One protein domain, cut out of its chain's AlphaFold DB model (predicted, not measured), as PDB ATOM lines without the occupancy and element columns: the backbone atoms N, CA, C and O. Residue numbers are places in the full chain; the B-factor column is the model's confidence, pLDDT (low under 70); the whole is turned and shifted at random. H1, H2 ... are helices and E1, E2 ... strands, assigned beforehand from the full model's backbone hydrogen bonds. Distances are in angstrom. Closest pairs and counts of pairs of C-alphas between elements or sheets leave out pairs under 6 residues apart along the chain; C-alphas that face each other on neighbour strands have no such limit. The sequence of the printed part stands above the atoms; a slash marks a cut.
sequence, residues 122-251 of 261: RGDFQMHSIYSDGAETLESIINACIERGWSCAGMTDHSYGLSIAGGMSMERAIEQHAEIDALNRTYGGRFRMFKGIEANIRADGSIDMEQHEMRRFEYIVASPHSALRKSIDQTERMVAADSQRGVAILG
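Overview. This is residues 122 to 251 of the 261 residues of a protein of Acidobacteria bacterium (UniProt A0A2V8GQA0). A small wall of four parallel strands, curled like part of a barrel, has H1 and H2 packed over its E1 and E2 and H4 over E3. Residues 228 to 233 stick out as a loop. You have 130 printed residues, with H1, E1, H2, E2, H3, E3, H4 and E4 in that order and the sheet ordered E1 E2 E3 E4. The class is mixed, with under half of the residues in named elements; the whole is compact, radius of gyration of the C-alphas 15.1 A, spans 47 by 29 by 26 A.

Arrangement. Start at E2, residues 192 to 200, whose pairing is staggered: 192 to 195 with E1, residues 152 to 155, and 196 to 200 with E3, residues 219 to 223. Within hydrogen-bond range are N 194 and O 153, 2.8 A, and N 199 and O 221, 2.8 A. E4, residues 247 to 250, is E3's other neighbour, N 222 to O 249 being 2.8 A. H2, residues 170 to 186, is over E2, closest C-alphas Asn 184 and Arg 192, 5.8 A. H1, residues 138 to 147, is over E1 and only just over E2, with 3 C-alphas there; its C-alpha 145 is 7.4 A from that of Ala 153, the closest pair with E1. H4, residues 235 to 242, is over E3, closest C-alphas Ala 241 and Ala 222, 7.0 A, and apart from H1 and H2. H3, residues 211 to 214, only grazes the sheet. With H1, H2 and H4 on one face, there are two layers, helices and sheet. E1 H2 E2, E2 H3 E3 and E3 H4 E4 are strand-helix-strand units, parallel neighbours joined through a helix, with right-handed crossovers. Every O i to N i+4 pair is within hydrogen-bond range in H1, H2 and H4; H3 is too short for one.

Along the chain. Find C-alpha 138 at (118.309, 135.679, 158.770), where H1 begins, 14.5 A long. H2 runs 24.3 A and E2 25.0 A; E4 ends at C-alpha 250, (120.518, 112.948, 156.907).

Size, cuts and confidence. The C-alphas farthest apart, Thr 186 and Ser 231, are 48.8 A apart. The printed part has no cut; links E1 to H2 and E3 to H4 are long. Residues 161 to 167 and 229 to 231 have pLDDT under 70.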
ATOM      1  N   ARG A 122     128.507 126.910 146.855       95.00
ATOM      2  CA  ARG A 122     127.510 127.948 146.555       95.00
ATOM      3  C   ARG A 122     126.613 128.291 147.735       95.00
ATOM      4  O   ARG A 122     125.874 129.261 147.621       95.00
ATOM      5  N   GLY A 123     126.699 127.534 148.823       95.81
ATOM      6  CA  GLY A 123     125.879 127.709 150.009       95.81
ATOM      7  C   GLY A 123     126.101 126.614 151.039       95.81
ATOM      8  O   GLY A 123     126.801 125.635 150.764       95.81
ATOM      9  N   ASP A 124     125.471 126.800 152.193       95.69
ATOM     10  CA  ASP A 124     125.354 125.829 153.278       95.69
ATOM     11  C   ASP A 124     123.864 125.517 153.502       95.69
ATOM     12  O   ASP A 124     123.027 126.406 153.367       95.69
ATOM     13  N   PHE A 125     123.529 124.259 153.773       96.81
ATOM     14  CA  PHE A 125     122.152 123.758 153.885       96.81
ATOM     15  C   PHE A 125     121.863 123.158 155.268       96.81
ATOM     16  O   PHE A 125     120.937 122.365 155.418       96.81
ATOM     17  N   GLN A 126     122.664 123.520 156.271       95.75
ATOM     18  CA  GLN A 126     122.331 123.292 157.671       95.75
ATOM     19  C   GLN A 126     122.816 124.480 158.516       95.75
ATOM     20  O   GLN A 126     123.986 124.562 158.892       95.75
ATOM     21  N   MET A 127     121.924 125.440 158.768       94.94
ATOM     22  CA  MET A 127     122.214 126.677 159.505       94.94
ATOM     23  C   MET A 127     121.058 127.018 160.440       94.94
ATOM     24  O   MET A 127     119.897 126.905 160.045       94.94
ATOM     25  N   HIS A 128     121.368 127.451 161.663       95.06
ATOM     26  CA  HIS A 128     120.370 127.837 162.667       95.06
ATOM     27  C   HIS A 128     120.432 129.344 162.907       95.06
ATOM     28  O   HIS A 128     121.498 129.963 162.821       95.06
ATOM     29  N   SER A 129     119.286 129.933 163.218       95.25
ATOM     30  CA  SER A 129     119.113 131.358 163.476       95.25
ATOM     31  C   SER A 129     118.537 131.586 164.871       95.25
ATOM     32  O   SER A 129     118.347 130.654 165.651       95.25
ATOM     33  N   ILE A 130     118.200 132.836 165.174       94.50
ATOM     34  CA  ILE A 130     117.439 133.210 166.377       94.50
ATOM     35  C   ILE A 130     116.031 132.574 166.465       94.50
ATOM     36  O   ILE A 130     115.308 132.783 167.445       94.50
ATOM     37  N   TYR A 131     115.597 131.831 165.442       93.31
ATOM     38  CA  TYR A 131     114.334 131.100 165.466       93.31
ATOM     39  C   TYR A 131     114.407 129.802 166.293       93.31
ATOM     40  O   TYR A 131     113.396 129.470 166.915       93.31
ATOM     41  N   SER A 132     115.570 129.143 166.406       91.06
ATOM     42  CA  SER A 132     115.843 128.102 167.418       91.06
ATOM     43  C   SER A 132     117.001 128.475 168.359       91.06
ATOM     44  O   SER A 132     116.815 129.223 169.317       91.06
ATOM     45  N   ASP A 133     118.191 127.942 168.103       89.69
ATOM     46  CA  ASP A 133     119.384 127.922 168.957       89.69
ATOM     47  C   ASP A 133     120.590 128.623 168.306       89.69
ATOM     48  O   ASP A 133     121.695 128.618 168.854       89.69
ATOM     49  N   GLY A 134     120.386 129.248 167.146       91.06
ATOM     50  CA  GLY A 134     121.359 130.132 166.522       91.06
ATOM     51  C   GLY A 134     121.394 131.516 167.178       91.06
ATOM     52  O   GLY A 134     120.476 131.938 167.878       91.06
ATOM     53  N   ALA A 135     122.478 132.250 166.926       94.31
ATOM     54  CA  ALA A 135     122.682 133.599 167.464       94.31
ATOM     55  C   ALA A 135     122.434 134.719 166.437       94.31
ATOM     56  O   ALA A 135     122.390 135.890 166.803       94.31
ATOM     57  N   GLU A 136     122.292 134.370 165.158       97.56
ATOM     58  CA  GLU A 136     122.277 135.323 164.048       97.56
ATOM     59  C   GLU A 136     120.872 135.490 163.458       97.56
ATOM     60  O   GLU A 136     120.081 134.542 163.397       97.56
ATOM     61  N   THR A 137     120.563 136.705 162.997       98.44
ATOM     62  CA  THR A 137     119.347 136.974 162.217       98.44
ATOM     63  C   THR A 137     119.464 136.379 160.815       98.44
ATOM     64  O   THR A 137     120.565 136.153 160.303       98.44
ATOM     65  N   LEU A 138     118.326 136.176 160.147       98.44
ATOM     66  CA  LEU A 138     118.309 135.679 158.770       98.44
ATOM     67  C   LEU A 138     119.073 136.607 157.816       98.44
ATOM     68  O   LEU A 138     119.845 136.144 156.980       98.44
ATOM     69  N   GLU A 139     118.921 137.923 157.973       98.31
ATOM     70  CA  GLU A 139     119.649 138.903 157.165       98.31
ATOM     71  C   GLU A 139     121.170 138.867 157.410       98.31
ATOM     72  O   GLU A 139     121.942 138.910 156.448       98.31
ATOM     73  N   SER A 140     121.613 138.725 158.668       98.44
ATOM     74  CA  SER A 140     123.039 138.558 159.006       98.44
ATOM     75  C   SER A 140     123.630 137.334 158.297       98.44
ATOM     76  O   SER A 140     124.669 137.425 157.637       98.44
ATOM     77  N   ILE A 141     122.907 136.207 158.328       98.31
ATOM     78  CA  ILE A 141     123.293 134.967 157.643       98.31
ATOM     79  C   ILE A 141     123.411 135.178 156.127       98.31
ATOM     80  O   ILE A 141     124.409 134.761 155.532       98.31
ATOM     81  N   ILE A 142     122.436 135.844 155.495       98.25
ATOM     82  CA  ILE A 142     122.471 136.151 154.053       98.25
ATOM     83  C   ILE A 142     123.721 136.960 153.707       98.25
ATOM     84  O   ILE A 142     124.477 136.574 152.812       98.25
ATOM     85  N   ASN A 143     123.967 138.053 154.430       98.00
ATOM     86  CA  ASN A 143     125.104 138.935 154.175       98.00
ATOM     87  C   ASN A 143     126.437 138.195 154.334       98.00
ATOM     88  O   ASN A 143     127.279 138.241 153.436       98.00
ATOM     89  N   ALA A 144     126.585 137.404 155.400       97.62
ATOM     90  CA  ALA A 144     127.769 136.586 155.632       97.62
ATOM     91  C   ALA A 144     128.003 135.544 154.516       97.62
ATOM     92  O   ALA A 144     129.151 135.232 154.178       97.62
ATOM     93  N   CYS A 145     126.938 134.987 153.933       97.19
ATOM     94  CA  CYS A 145     127.044 134.075 152.796       97.19
ATOM     95  C   CYS A 145     127.469 134.812 151.516       97.19
ATOM     96  O   CYS A 145     128.361 134.344 150.804       97.19
ATOM     97  N   ILE A 146     126.896 135.987 151.245       96.81
ATOM     98  CA  ILE A 146     127.267 136.821 150.092       96.81
ATOM     99  C   ILE A 146     128.742 137.239 150.170       96.81
ATOM    100  O   ILE A 146     129.457 137.124 149.175       96.81
ATOM    101  N   GLU A 147     129.237 137.636 151.347       96.62
ATOM    102  CA  GLU A 147     130.656 137.959 151.578       96.62
ATOM    103  C   GLU A 147     131.596 136.784 151.264       96.62
ATOM    104  O   GLU A 147     132.727 136.976 150.819       96.62
ATOM    105  N   ARG A 148     131.121 135.544 151.445       94.88
ATOM    106  CA  ARG A 148     131.848 134.313 151.087       94.88
ATOM    107  C   ARG A 148     131.761 133.972 149.593       94.88
ATOM    108  O   ARG A 148     132.380 132.998 149.162       94.88
ATOM    109  N   GLY A 149     131.010 134.741 148.804       95.44
ATOM    110  CA  GLY A 149     130.743 134.474 147.389       95.44
ATOM    111  C   GLY A 149     129.712 133.365 147.155       95.44
ATOM    112  O   GLY A 149     129.700 132.745 146.087       95.44
ATOM    113  N   TRP A 150     128.879 133.071 148.156       97.06
ATOM    114  CA  TRP A 150     127.795 132.097 148.059       97.06
ATOM    115  C   TRP A 150     126.517 132.757 147.542       97.06
ATOM    116  O   TRP A 150     126.267 133.937 147.766       97.06
ATOM    117  N   SER A 151     125.713 131.978 146.827       97.56
ATOM    118  CA  SER A 151     124.470 132.423 146.188       97.56
ATOM    119  C   SER A 151     123.224 131.833 146.843       97.56
ATOM    120  O   SER A 151     122.107 132.173 146.457       97.56
ATOM    121  N   CYS A 152     123.385 130.919 147.796       98.06
ATOM    122  CA  CYS A 152     122.276 130.373 148.556       98.06
ATOM    123  C   CYS A 152     122.672 129.947 149.968       98.06
ATOM    124  O   CYS A 152     123.851 129.797 150.282       98.06
ATOM    125  N   ALA A 153     121.660 129.744 150.804       98.00
ATOM    126  CA  ALA A 153     121.758 129.006 152.054       98.00
ATOM    127  C   ALA A 153     120.409 128.359 152.363       98.00
ATOM    128  O   ALA A 153     119.378 128.787 151.844       98.00
ATOM    129  N   GLY A 154     120.406 127.344 153.207       97.94
ATOM    130  CA  GLY A 154     119.200 126.733 153.723       97.94
ATOM    131  C   GLY A 154     119.107 126.918 155.231       97.94
ATOM    132  O   GLY A 154     120.049 126.600 155.951       97.94
ATOM    133  N   MET A 155     117.967 127.430 155.692       97.25
ATOM    134  CA  MET A 155     117.679 127.564 157.120       97.25
ATOM    135  C   MET A 155     117.078 126.277 157.639       97.25
ATOM    136  O   MET A 155     116.188 125.737 156.994       97.25
ATOM    137  N   THR A 156     117.587 125.769 158.754       96.00
ATOM    138  CA  THR A 156     117.209 124.467 159.313       96.00
ATOM    139  C   THR A 156     117.118 124.544 160.826       96.00
ATOM    140  O   THR A 156     117.655 123.686 161.516       96.00
ATOM    141  N   ASP A 157     116.474 125.585 161.350       94.25
ATOM    142  CA  ASP A 157     116.185 125.679 162.780       94.25
ATOM    143  C   ASP A 157     115.488 124.399 163.287       94.25
ATOM    144  O   ASP A 157     114.834 123.674 162.528       94.25
ATOM    145  N   HIS A 158     115.664 124.089 164.569       91.19
ATOM    146  CA  HIS A 158     115.180 122.836 165.144       91.19
ATOM    147  C   HIS A 158     113.651 122.761 165.198       91.19
ATOM    148  O   HIS A 158     112.982 123.721 165.587       91.19
ATOM    149  N   SER A 159     113.094 121.587 164.895       82.56
ATOM    150  CA  SER A 159     111.678 121.286 165.122       82.56
ATOM    151  C   SER A 159     111.330 121.210 166.620       82.56
ATOM    152  O   SER A 159     112.184 121.043 167.497       82.56
ATOM    153  N   TYR A 160     110.034 121.308 166.929       71.06
ATOM    154  CA  TYR A 160     109.492 121.348 168.292       71.06
ATOM    155  C   TYR A 160     109.797 120.114 169.166       71.06
ATOM    156  O   TYR A 160     109.669 120.194 170.389       71.06
ATOM    157  N   GLY A 161     110.214 118.975 168.597       60.81
ATOM    158  CA  GLY A 161     110.550 117.765 169.362       60.81
ATOM    159  C   GLY A 161     111.863 117.848 170.153       60.81
ATOM    160  O   GLY A 161     112.177 116.937 170.925       60.81
ATOM    161  N   LEU A 162     112.614 118.943 170.012       57.72
ATOM    162  CA  LEU A 162     113.861 119.230 170.721       57.72
ATOM    163  C   LEU A 162     113.664 120.331 171.766       57.72
ATOM    164  O   LEU A 162     114.176 121.443 171.646       57.72
ATOM    165  N   SER A 163     112.959 120.014 172.850       48.88
ATOM    166  CA  SER A 163     112.754 120.941 173.973       48.88
ATOM    167  C   SER A 163     114.062 121.420 174.630       48.88
ATOM    168  O   SER A 163     114.087 122.496 175.218       48.88
ATOM    169  N   ILE A 164     115.167 120.676 174.482       48.06
ATOM    170  CA  ILE A 164     116.510 121.081 174.949       48.06
ATOM    171  C   ILE A 164     117.152 122.137 174.026       48.06
ATOM    172  O   ILE A 164     117.981 122.913 174.492       48.06
ATOM    173  N   ALA A 165     116.759 122.200 172.748       51.53
ATOM    174  CA  ALA A 165     117.324 123.111 171.747       51.53
ATOM    175  C   ALA A 165     116.393 124.288 171.391       51.53
ATOM    176  O   ALA A 165     116.610 124.967 170.395       51.53
ATOM    177  N   GLY A 166     115.337 124.530 172.180       56.59
ATOM    178  CA  GLY A 166     114.398 125.625 171.908       56.59
ATOM    179  C   GLY A 166     113.623 125.444 170.600       56.59
ATOM    180  O   GLY A 166     113.435 126.413 169.870       56.59
ATOM    181  N   GLY A 167     113.209 124.205 170.302       66.62
ATOM    182  CA  GLY A 167     112.515 123.840 169.066       66.62
ATOM    183  C   GLY A 167     111.380 124.792 168.671       66.62
ATOM    184  O   GLY A 167     110.565 125.210 169.497       66.62
ATOM    185  N   MET A 168     111.333 125.125 167.385       82.06
ATOM    186  CA  MET A 168     110.414 126.086 166.794       82.06
ATOM    187  C   MET A 168     109.009 125.478 166.630       82.06
ATOM    188  O   MET A 168     108.856 124.383 166.085       82.06
ATOM    189  N   SER A 169     107.969 126.195 167.080       86.88
ATOM    190  CA  SER A 169     106.574 125.822 166.794       86.88
ATOM    191  C   SER A 169     106.228 126.075 165.323       86.88
ATOM    192  O   SER A 169     106.897 126.854 164.640       86.88
ATOM    193  N   MET A 170     105.151 125.470 164.822       88.94
ATOM    194  CA  MET A 170     104.725 125.710 163.440       88.94
ATOM    195  C   MET A 170     104.283 127.156 163.191       88.94
ATOM    196  O   MET A 170     104.442 127.651 162.077       88.94
ATOM    197  N   GLU A 171     103.790 127.862 164.208       89.88
ATOM    198  CA  GLU A 171     103.494 129.297 164.136       89.88
ATOM    199  C   GLU A 171     104.774 130.104 163.909       89.88
ATOM    200  O   GLU A 171     104.838 130.896 162.970       89.88
ATOM    201  N   ARG A 172     105.834 129.832 164.685       91.81
ATOM    202  CA  ARG A 172     107.142 130.474 164.480       91.81
ATOM    203  C   ARG A 172     107.761 130.104 163.131       91.81
ATOM    204  O   ARG A 172     108.381 130.953 162.499       91.81
ATOM    205  N   ALA A 173     107.546 128.881 162.643       93.94
ATOM    206  CA  ALA A 173     107.973 128.488 161.298       93.94
ATOM    207  C   ALA A 173     107.273 129.322 160.213       93.94
ATOM    208  O   ALA A 173     107.893 129.717 159.227       93.94
ATOM    209  N   ILE A 174     105.984 129.628 160.390       94.94
ATOM    210  CA  ILE A 174     105.230 130.490 159.468       94.94
ATOM    211  C   ILE A 174     105.786 131.921 159.481       94.94
ATOM    212  O   ILE A 174     105.952 132.506 158.409       94.94
ATOM    213  N   GLU A 175     106.110 132.463 160.657       96.44
ATOM    214  CA  GLU A 175     106.764 133.774 160.795       96.44
ATOM    215  C   GLU A 175     108.120 133.793 160.077       96.44
ATOM    216  O   GLU A 175     108.356 134.650 159.221       96.44
ATOM    217  N   GLN A 176     108.958 132.782 160.331       97.69
ATOM    218  CA  GLN A 176     110.248 132.623 159.668       97.69
ATOM    219  C   GLN A 176     110.089 132.561 158.149       97.69
ATOM    220  O   GLN A 176     110.797 133.242 157.411       97.69
ATOM    221  N   HIS A 177     109.141 131.767 157.651       98.38
ATOM    222  CA  HIS A 177     108.892 131.643 156.220       98.38
ATOM    223  C   HIS A 177     108.498 132.977 155.583       98.38
ATOM    224  O   HIS A 177     108.935 133.254 154.463       98.38
ATOM    225  N   ALA A 178     107.699 133.795 156.272       98.50
ATOM    226  CA  ALA A 178     107.305 135.114 155.790       98.50
ATOM    227  C   ALA A 178     108.503 136.077 155.718       98.50
ATOM    228  O   ALA A 178     108.651 136.791 154.721       98.50
ATOM    229  N   GLU A 179     109.383 136.058 156.724       98.62
ATOM    230  CA  GLU A 179     110.630 136.831 156.718       98.62
ATOM    231  C   GLU A 179     111.575 136.356 155.604       98.62
ATOM    232  O   GLU A 179     112.049 137.169 154.810       98.62
ATOM    233  N   ILE A 180     111.770 135.039 155.464       98.62
ATOM    234  CA  ILE A 180     112.543 134.428 154.373       98.62
ATOM    235  C   ILE A 180     111.994 134.877 153.014       98.62
ATOM    236  O   ILE A 180     112.767 135.236 152.127       98.62
ATOM    237  N   ASP A 181     110.677 134.885 152.812       98.69
ATOM    238  CA  ASP A 181     110.081 135.335 151.550       98.69
ATOM    239  C   ASP A 181     110.318 136.824 151.289       98.69
ATOM    240  O   ASP A 181     110.581 137.213 150.147       98.69
ATOM    241  N   ALA A 182     110.240 137.664 152.322       98.69
ATOM    242  CA  ALA A 182     110.548 139.086 152.210       98.69
ATOM    243  C   ALA A 182     112.018 139.315 151.843       98.69
ATOM    244  O   ALA A 182     112.301 140.025 150.877       98.69
ATOM    245  N   LEU A 183     112.941 138.647 152.534       98.50
ATOM    246  CA  LEU A 183     114.370 138.721 152.252       98.50
ATOM    247  C   LEU A 183     114.687 138.199 150.848       98.50
ATOM    248  O   LEU A 183     115.410 138.846 150.101       98.50
ATOM    249  N   ASN A 184     114.089 137.093 150.413       98.56
ATOM    250  CA  ASN A 184     114.310 136.591 149.055       98.56
ATOM    251  C   ASN A 184     113.817 137.548 147.962       98.56
ATOM    252  O   ASN A 184     114.407 137.575 146.883       98.56
ATOM    253  N   ARG A 185     112.782 138.363 148.221       98.44
ATOM    254  CA  ARG A 185     112.408 139.460 147.313       98.44
ATOM    255  C   ARG A 185     113.470 140.562 147.307       98.44
ATOM    256  O   ARG A 185     113.878 140.990 146.232       98.44
ATOM    257  N   THR A 186     113.955 140.974 148.479       98.12
ATOM    258  CA  THR A 186     114.987 142.020 148.632       98.12
ATOM    259  C   THR A 186     116.334 141.631 148.007       98.12
ATOM    260  O   THR A 186     116.994 142.445 147.362       98.12
ATOM    261  N   TYR A 187     116.750 140.377 148.174       97.12
ATOM    262  CA  TYR A 187     118.025 139.843 147.683       97.12
ATOM    263  C   TYR A 187     117.892 139.104 146.337       97.12
ATOM    264  O   TYR A 187     118.860 138.496 145.867       97.12
ATOM    265  N   GLY A 188     116.721 139.184 145.697       93.88
ATOM    266  CA  GLY A 188     116.403 138.495 144.449       93.88
ATOM    267  C   GLY A 188     117.463 138.699 143.363       93.88
ATOM    268  O   GLY A 188     117.991 139.792 143.168       93.88
ATOM    269  N   GLY A 189     117.824 137.610 142.679       90.12
ATOM    270  CA  GLY A 189     118.875 137.594 141.655       90.12
ATOM    271  C   GLY A 189     120.312 137.554 142.191       90.12
ATOM    272  O   GLY A 189     121.220 137.230 141.429       90.12
ATOM    273  N   ARG A 190     120.533 137.820 143.488       95.25
ATOM    274  CA  ARG A 190     121.851 137.715 144.143       95.25
ATOM    275  C   ARG A 190     121.944 136.534 145.100       95.25
ATOM    276  O   ARG A 190     122.981 135.878 145.147       95.25
ATOM    277  N   PHE A 191     120.877 136.268 145.851       98.06
ATOM    278  CA  PHE A 191     120.870 135.234 146.877       98.06
ATOM    279  C   PHE A 191     119.502 134.564 147.013       98.06
ATOM    280  O   PHE A 191     118.471 135.209 146.824       98.06
ATOM    281  N   ARG A 192     119.495 133.274 147.374       98.12
ATOM    282  CA  ARG A 192     118.286 132.519 147.727       98.12
ATOM    283  C   ARG A 192     118.459 131.774 149.050       98.12
ATOM    284  O   ARG A 192     119.281 130.868 149.155       98.12
ATOM    285  N   MET A 193     117.630 132.116 150.028       98.56
ATOM    286  CA  MET A 193     117.473 131.380 151.278       98.56
ATOM    287  C   MET A 193     116.332 130.360 151.157       98.56
ATOM    288  O   MET A 193     115.199 130.751 150.878       98.56
ATOM    289  N   PHE A 194     116.632 129.076 151.348       98.50
ATOM    290  CA  PHE A 194     115.681 127.961 151.305       98.50
ATOM    291  C   PHE A 194     115.066 127.707 152.684       98.50
ATOM    292  O   PHE A 194     115.777 127.706 153.692       98.50
ATOM    293  N   LYS A 195     113.756 127.451 152.711       98.25
ATOM    294  CA  LYS A 195     112.995 127.125 153.924       98.25
ATOM    295  C   LYS A 195     113.151 125.646 154.267       98.25
ATOM    296  O   LYS A 195     112.442 124.810 153.708       98.25
ATOM    297  N   GLY A 196     114.099 125.310 155.127       97.38
ATOM    298  CA  GLY A 196     114.269 123.957 155.646       97.38
ATOM    299  C   GLY A 196     113.895 123.853 157.120       97.38
ATOM    300  O   GLY A 196     113.468 124.820 157.745       97.38
ATOM    301  N   ILE A 197     114.067 122.657 157.667       95.56
ATOM    302  CA  ILE A 197     113.936 122.375 159.096       95.56
ATOM    303  C   ILE A 197     114.893 121.242 159.461       95.56
ATOM    304  O   ILE A 197     115.047 120.294 158.681       95.56
ATOM    305  N   GLU A 198     115.529 121.327 160.629       95.00
ATOM    306  CA  GLU A 198     116.173 120.164 161.236       95.00
ATOM    307  C   GLU A 198     115.165 119.437 162.127       95.00
ATOM    308  O   GLU A 198     114.829 119.887 163.223       95.00
ATOM    309  N   ALA A 199     114.680 118.299 161.636       92.88
ATOM    310  CA  ALA A 199     113.680 117.485 162.302       92.88
ATOM    311  C   ALA A 199     114.317 116.254 162.956       92.88
ATOM    312  O   ALA A 199     115.231 115.620 162.412       92.88
ATOM    313  N   ASN A 200     113.831 115.882 164.137       91.44
ATOM    314  CA  ASN A 200     114.360 114.742 164.864       91.44
ATOM    315  C   ASN A 200     113.858 113.418 164.273       91.44
ATOM    316  O   ASN A 200     112.669 113.226 164.015       91.44
ATOM    317  N   ILE A 201     114.766 112.451 164.156       92.62
ATOM    318  CA  ILE A 201     114.419 111.065 163.845       92.62
ATOM    319  C   ILE A 201     113.974 110.379 165.141       92.62
ATOM    320  O   ILE A 201     114.765 110.237 166.079       92.62
ATOM    321  N   ARG A 202     112.732 109.901 165.212       90.50
ATOM    322  CA  ARG A 202     112.221 109.106 166.340       90.50
ATOM    323  C   ARG A 202     112.859 107.715 166.383       90.50
ATOM    324  O   ARG A 202     113.571 107.304 165.471       90.50
ATOM    325  N   ALA A 203     112.654 106.986 167.480       88.44
ATOM    326  CA  ALA A 203     113.261 105.666 167.682       88.44
ATOM    327  C   ALA A 203     112.829 104.625 166.630       88.44
ATOM    328  O   ALA A 203     113.610 103.732 166.317       88.44
ATOM    329  N   ASP A 204     111.625 104.775 166.077       90.56
ATOM    330  CA  ASP A 204     111.059 103.948 165.005       90.56
ATOM    331  C   ASP A 204     111.460 104.411 163.591       90.56
ATOM    332  O   ASP A 204     111.075 103.787 162.607       90.56
ATOM    333  N   GLY A 205     112.226 105.501 163.477       91.94
ATOM    334  CA  GLY A 205     112.644 106.087 162.203       91.94
ATOM    335  C   GLY A 205     111.665 107.102 161.609       91.94
ATOM    336  O   GLY A 205     111.971 107.698 160.580       91.94
ATOM    337  N   SER A 206     110.514 107.351 162.243       92.88
ATOM    338  CA  SER A 206     109.612 108.431 161.823       92.88
ATOM    339  C   SER A 206     110.221 109.815 162.095       92.88
ATOM    340  O   SER A 206     111.022 109.983 163.016       92.88
ATOM    341  N   ILE A 207     109.834 110.822 161.309       93.19
ATOM    342  CA  ILE A 207     110.234 112.222 161.524       93.19
ATOM    343  C   ILE A 207     109.305 112.870 162.539       93.19
ATOM    344  O   ILE A 207     108.104 112.594 162.541       93.19
ATOM    345  N   ASP A 208     109.843 113.734 163.398       89.44
ATOM    346  CA  ASP A 208     109.120 114.356 164.502       89.44
ATOM    347  C   ASP A 208     108.095 115.439 164.135       89.44
ATOM    348  O   ASP A 208     107.871 116.370 164.896       89.44
ATOM    349  N   MET A 209     107.428 115.272 162.995       89.31
ATOM    350  CA  MET A 209     106.460 116.201 162.425       89.31
ATOM    351  C   MET A 209     105.323 115.442 161.746       89.31
ATOM    352  O   MET A 209     105.497 114.313 161.278       89.31
ATOM    353  N   GLU A 210     104.153 116.063 161.648       90.44
ATOM    354  CA  GLU A 210     103.070 115.527 160.837       90.44
ATOM    355  C   GLU A 210     103.329 115.738 159.341       90.44
ATOM    356  O   GLU A 210     103.906 116.733 158.901       90.44
ATOM    357  N   GLN A 211     102.795 114.841 158.511       90.44
ATOM    358  CA  GLN A 211     102.951 114.906 157.052       90.44
ATOM    359  C   GLN A 211     102.500 116.245 156.453       90.44
ATOM    360  O   GLN A 211     103.019 116.679 155.425       90.44
ATOM    361  N   HIS A 212     101.492 116.888 157.045       91.31
ATOM    362  CA  HIS A 212     100.989 118.172 156.567       91.31
ATOM    363  C   HIS A 212     101.888 119.356 156.955       91.31
ATOM    364  O   HIS A 212     101.936 120.335 156.212       91.31
ATOM    365  N   GLU A 213     102.630 119.237 158.056       92.31
ATOM    366  CA  GLU A 213     103.647 120.196 158.492       92.31
ATOM    367  C   GLU A 213     104.893 120.075 157.615       92.31
ATOM    368  O   GLU A 213     105.358 121.072 157.071       92.31
ATOM    369  N   MET A 214     105.362 118.843 157.378       93.56
ATOM    370  CA  MET A 214     106.521 118.544 156.526       93.56
ATOM    371  C   MET A 214     106.405 119.177 155.131       93.56
ATOM    372  O   MET A 214     107.379 119.697 154.598       93.56
ATOM    373  N   ARG A 215     105.197 119.203 154.550       94.19
ATOM    374  CA  ARG A 215     104.932 119.803 153.226       94.19
ATOM    375  C   ARG A 215     105.097 121.324 153.165       94.19
ATOM    376  O   ARG A 215     105.055 121.877 152.069       94.19
ATOM    377  N   ARG A 216     105.224 122.005 154.306       94.38
ATOM    378  CA  ARG A 216     105.442 123.459 154.360       94.38
ATOM    379  C   ARG A 216     106.907 123.840 154.159       94.38
ATOM    380  O   ARG A 216     107.169 125.005 153.865       94.38
ATOM    381  N   PHE A 217     107.824 122.889 154.311       96.88
ATOM    382  CA  PHE A 217     109.258 123.083 154.125       96.88
ATOM    383  C   PHE A 217     109.678 122.640 152.722       96.88
ATOM    384  O   PHE A 217     109.099 121.730 152.132       96.88
ATOM    385  N   GLU A 218     110.696 123.299 152.181       98.00
ATOM    386  CA  GLU A 218     111.286 122.965 150.883       98.00
ATOM    387  C   GLU A 218     112.158 121.710 150.972       98.00
ATOM    388  O   GLU A 218     112.278 120.973 149.993       98.00
ATOM    389  N   TYR A 219     112.749 121.457 152.141       97.81
ATOM    390  CA  TYR A 219     113.511 120.250 152.433       97.81
ATOM    391  C   TYR A 219     113.632 120.027 153.942       97.81
ATOM    392  O   TYR A 219     113.480 120.952 154.740       97.81
ATOM    393  N   ILE A 220     113.921 118.789 154.329       96.81
ATOM    394  CA  ILE A 220     114.108 118.389 155.722       96.81
ATOM    395  C   ILE A 220     115.514 117.820 155.888       96.81
ATOM    396  O   ILE A 220     115.936 116.941 155.123       96.81
ATOM    397  N   VAL A 221     116.208 118.311 156.915       96.56
ATOM    398  CA  VAL A 221     117.383 117.664 157.492       96.56
ATOM    399  C   VAL A 221     116.892 116.756 158.613       96.56
ATOM    400  O   VAL A 221     116.374 117.230 159.619       96.56
ATOM    401  N   ALA A 222     117.002 115.445 158.433       94.88
ATOM    402  CA  ALA A 222     116.589 114.467 159.430       94.88
ATOM    403  C   ALA A 222     117.793 114.061 160.286       94.88
ATOM    404  O   ALA A 222     118.740 113.459 159.777       94.88
ATOM    405  N   SER A 223     117.747 114.355 161.584       92.00
ATOM    406  CA  SER A 223     118.868 114.126 162.500       92.00
ATOM    407  C   SER A 223     118.457 113.300 163.721       92.00
ATOM    408  O   SER A 223     117.441 113.583 164.360       92.00
ATOM    409  N   PRO A 224     119.233 112.279 164.118       88.88
ATOM    410  CA  PRO A 224     119.023 111.604 165.388       88.88
ATOM    411  C   PRO A 224     119.665 112.408 166.524       88.88
ATOM    412  O   PRO A 224     120.881 112.549 166.572       88.88
ATOM    413  N   HIS A 225     118.873 112.862 167.495       82.00
ATOM    414  CA  HIS A 225     119.401 113.577 168.673       82.00
ATOM    415  C   HIS A 225     119.412 112.725 169.948       82.00
ATOM    416  O   HIS A 225     120.002 113.082 170.967       82.00
ATOM    417  N   SER A 226     118.777 111.555 169.895       76.69
ATOM    418  CA  SER A 226     118.649 110.624 171.012       76.69
ATOM    419  C   SER A 226     119.115 109.218 170.637       76.69
ATOM    420  O   SER A 226     119.186 108.837 169.464       76.69
ATOM    421  N   ALA A 227     119.451 108.433 171.665       71.94
ATOM    422  CA  ALA A 227     119.958 107.063 171.544       71.94
ATOM    423  C   ALA A 227     121.281 106.907 170.757       71.94
ATOM    424  O   ALA A 227     121.677 105.786 170.456       71.94
ATOM    425  N   LEU A 228     122.025 107.997 170.529       71.94
ATOM    426  CA  LEU A 228     123.300 108.001 169.790       71.94
ATOM    427  C   LEU A 228     124.436 107.212 170.458       71.94
ATOM    428  O   LEU A 228     125.389 106.812 169.798       71.94
ATOM    429  N   ARG A 229     124.369 107.014 171.780       65.88
ATOM    430  CA  ARG A 229     125.405 106.308 172.557       65.88
ATOM    431  C   ARG A 229     125.088 104.831 172.799       65.88
ATOM    432  O   ARG A 229     125.758 104.199 173.610       65.88
ATOM    433  N   LYS A 230     124.054 104.287 172.154       67.31
ATOM    434  CA  LYS A 230     123.705 102.871 172.296       67.31
ATOM    435  C   LYS A 230     124.512 102.036 171.300       67.31
ATOM    436  O   LYS A 230     124.733 102.456 170.174       67.31
ATOM    437  N   SER A 231     124.921 100.842 171.719       68.00
ATOM    438  CA  SER A 231     125.540  99.829 170.850       68.00
ATOM    439  C   SER A 231     124.529  99.085 169.970       68.00
ATOM    440  O   SER A 231     124.923  98.209 169.205       68.00
ATOM    441  N   ILE A 232     123.236  99.403 170.103       79.12
ATOM    442  CA  ILE A 232     122.178  98.824 169.279       79.12
ATOM    443  C   ILE A 232     122.314  99.308 167.838       79.12
ATOM    444  O   ILE A 232     122.621 100.475 167.594       79.12
ATOM    445  N   ASP A 233     122.076  98.404 166.892       82.62
ATOM    446  CA  ASP A 233     122.003  98.766 165.483       82.62
ATOM    447  C   ASP A 233     120.867  99.783 165.272       82.62
ATOM    448  O   ASP A 233     119.766  99.643 165.807       82.62
ATOM    449  N   GLN A 234     121.159 100.861 164.554       87.44
ATOM    450  CA  GLN A 234     120.206 101.920 164.218       87.44
ATOM    451  C   GLN A 234     119.996 102.024 162.705       87.44
ATOM    452  O   GLN A 234     119.345 102.960 162.251       87.44
ATOM    453  N   THR A 235     120.526 101.080 161.922       89.75
ATOM    454  CA  THR A 235     120.457 101.102 160.456       89.75
ATOM    455  C   THR A 235     119.013 101.190 159.975       89.75
ATOM    456  O   THR A 235     118.695 102.087 159.204       89.75
ATOM    457  N   GLU A 236     118.114 100.348 160.494       92.62
ATOM    458  CA  GLU A 236     116.690 100.376 160.124       92.62
ATOM    459  C   GLU A 236     116.030 101.720 160.450       92.62
ATOM    460  O   GLU A 236     115.333 102.279 159.610       92.62
ATOM    461  N   ARG A 237     116.322 102.292 161.627       92.88
ATOM    462  CA  ARG A 237     115.839 103.622 162.031       92.88
ATOM    463  C   ARG A 237     116.292 104.706 161.049       92.88
ATOM    464  O   ARG A 237     115.505 105.584 160.711       92.88
ATOM    465  N   MET A 238     117.552 104.666 160.606       93.56
ATOM    466  CA  MET A 238     118.093 105.659 159.666       93.56
ATOM    467  C   MET A 238     117.521 105.476 158.255       93.56
ATOM    468  O   MET A 238     117.141 106.457 157.626       93.56
ATOM    469  N   VAL A 239     117.405 104.233 157.776       94.56
ATOM    470  CA  VAL A 239     116.826 103.913 156.456       94.56
ATOM    471  C   VAL A 239     115.342 104.283 156.396       94.56
ATOM    472  O   VAL A 239     114.876 104.828 155.395       94.56
ATOM    473  N   ALA A 240     114.600 104.032 157.477       95.00
ATOM    474  CA  ALA A 240     113.202 104.425 157.581       95.00
ATOM    475  C   ALA A 240     113.028 105.949 157.507       95.00
ATOM    476  O   ALA A 240     112.086 106.403 156.862       95.00
ATOM    477  N   ALA A 241     113.940 106.726 158.104       94.69
ATOM    478  CA  ALA A 241     113.935 108.186 158.027       94.69
ATOM    479  C   ALA A 241     114.286 108.706 156.624       94.69
ATOM    480  O   ALA A 241     113.587 109.572 156.108       94.69
ATOM    481  N   ASP A 242     115.320 108.147 155.991       93.81
ATOM    482  CA  ASP A 242     115.739 108.487 154.618       93.81
ATOM    483  C   ASP A 242     114.619 108.260 153.590       93.81
ATOM    484  O   ASP A 242     114.465 109.004 152.627       93.81
ATOM    485  N   SER A 243     113.769 107.262 153.843       93.88
ATOM    486  CA  SER A 243     112.637 106.922 152.976       93.88
ATOM    487  C   SER A 243     111.427 107.859 153.132       93.88
ATOM    488  O   SER A 243     110.433 107.700 152.417       93.88
ATOM    489  N   GLN A 244     111.457 108.822 154.062       93.94
ATOM    490  CA  GLN A 244     110.342 109.744 154.299       93.94
ATOM    491  C   GLN A 244     110.322 110.880 153.275       93.94
ATOM    492  O   GLN A 244     111.325 111.529 152.984       93.94
ATOM    493  N   ARG A 245     109.131 111.188 152.751       92.31
ATOM    494  CA  ARG A 245     108.960 112.260 151.765       92.31
ATOM    495  C   ARG A 245     109.382 113.613 152.344       92.31
ATOM    496  O   ARG A 245     108.887 114.019 153.387       92.31
ATOM    497  N   GLY A 246     110.220 114.341 151.609       93.75
ATOM    498  CA  GLY A 246     110.705 115.670 151.999       93.75
ATOM    499  C   GLY A 246     112.032 115.642 152.758       93.75
ATOM    500  O   GLY A 246     112.707 116.669 152.802       93.75
ATOM    501  N   VAL A 247     112.450 114.480 153.275       96.31
ATOM    502  CA  VAL A 247     113.820 114.285 153.760       96.31
ATOM    503  C   VAL A 247     114.761 114.337 152.565       96.31
ATOM    504  O   VAL A 247     114.608 113.592 151.600       96.31
ATOM    505  N   ALA A 248     115.702 115.276 152.615       96.69
ATOM    506  CA  ALA A 248     116.701 115.475 151.567       96.69
ATOM    507  C   ALA A 248     118.126 115.260 152.085       96.69
ATOM    508  O   ALA A 248     119.044 115.032 151.298       96.69
ATOM    509  N   ILE A 249     118.320 115.379 153.401       96.44
ATOM    510  CA  ILE A 249     119.622 115.306 154.056       96.44
ATOM    511  C   ILE A 249     119.454 114.516 155.355       96.44
ATOM    512  O   ILE A 249     118.585 114.831 156.165       96.44
ATOM    513  N   LEU A 250     120.312 113.521 155.577       93.81
ATOM    514  CA  LEU A 250     120.518 112.948 156.907       93.81
ATOM    515  C   LEU A 250     121.569 113.793 157.629       93.81
ATOM    516  O   LEU A 250     122.733 113.830 157.218       93.81
ATOM    517  N   GLY A 251     121.150 114.509 158.667       87.88
ATOM    518  CA  GLY A 251     122.017 115.402 159.422       87.88
ATOM    519  C   GLY A 251     122.880 114.666 160.446       87.88
ATOM    520  O   GLY A 251     122.640 113.516 160.832       87.88
TER     521      GLY A 251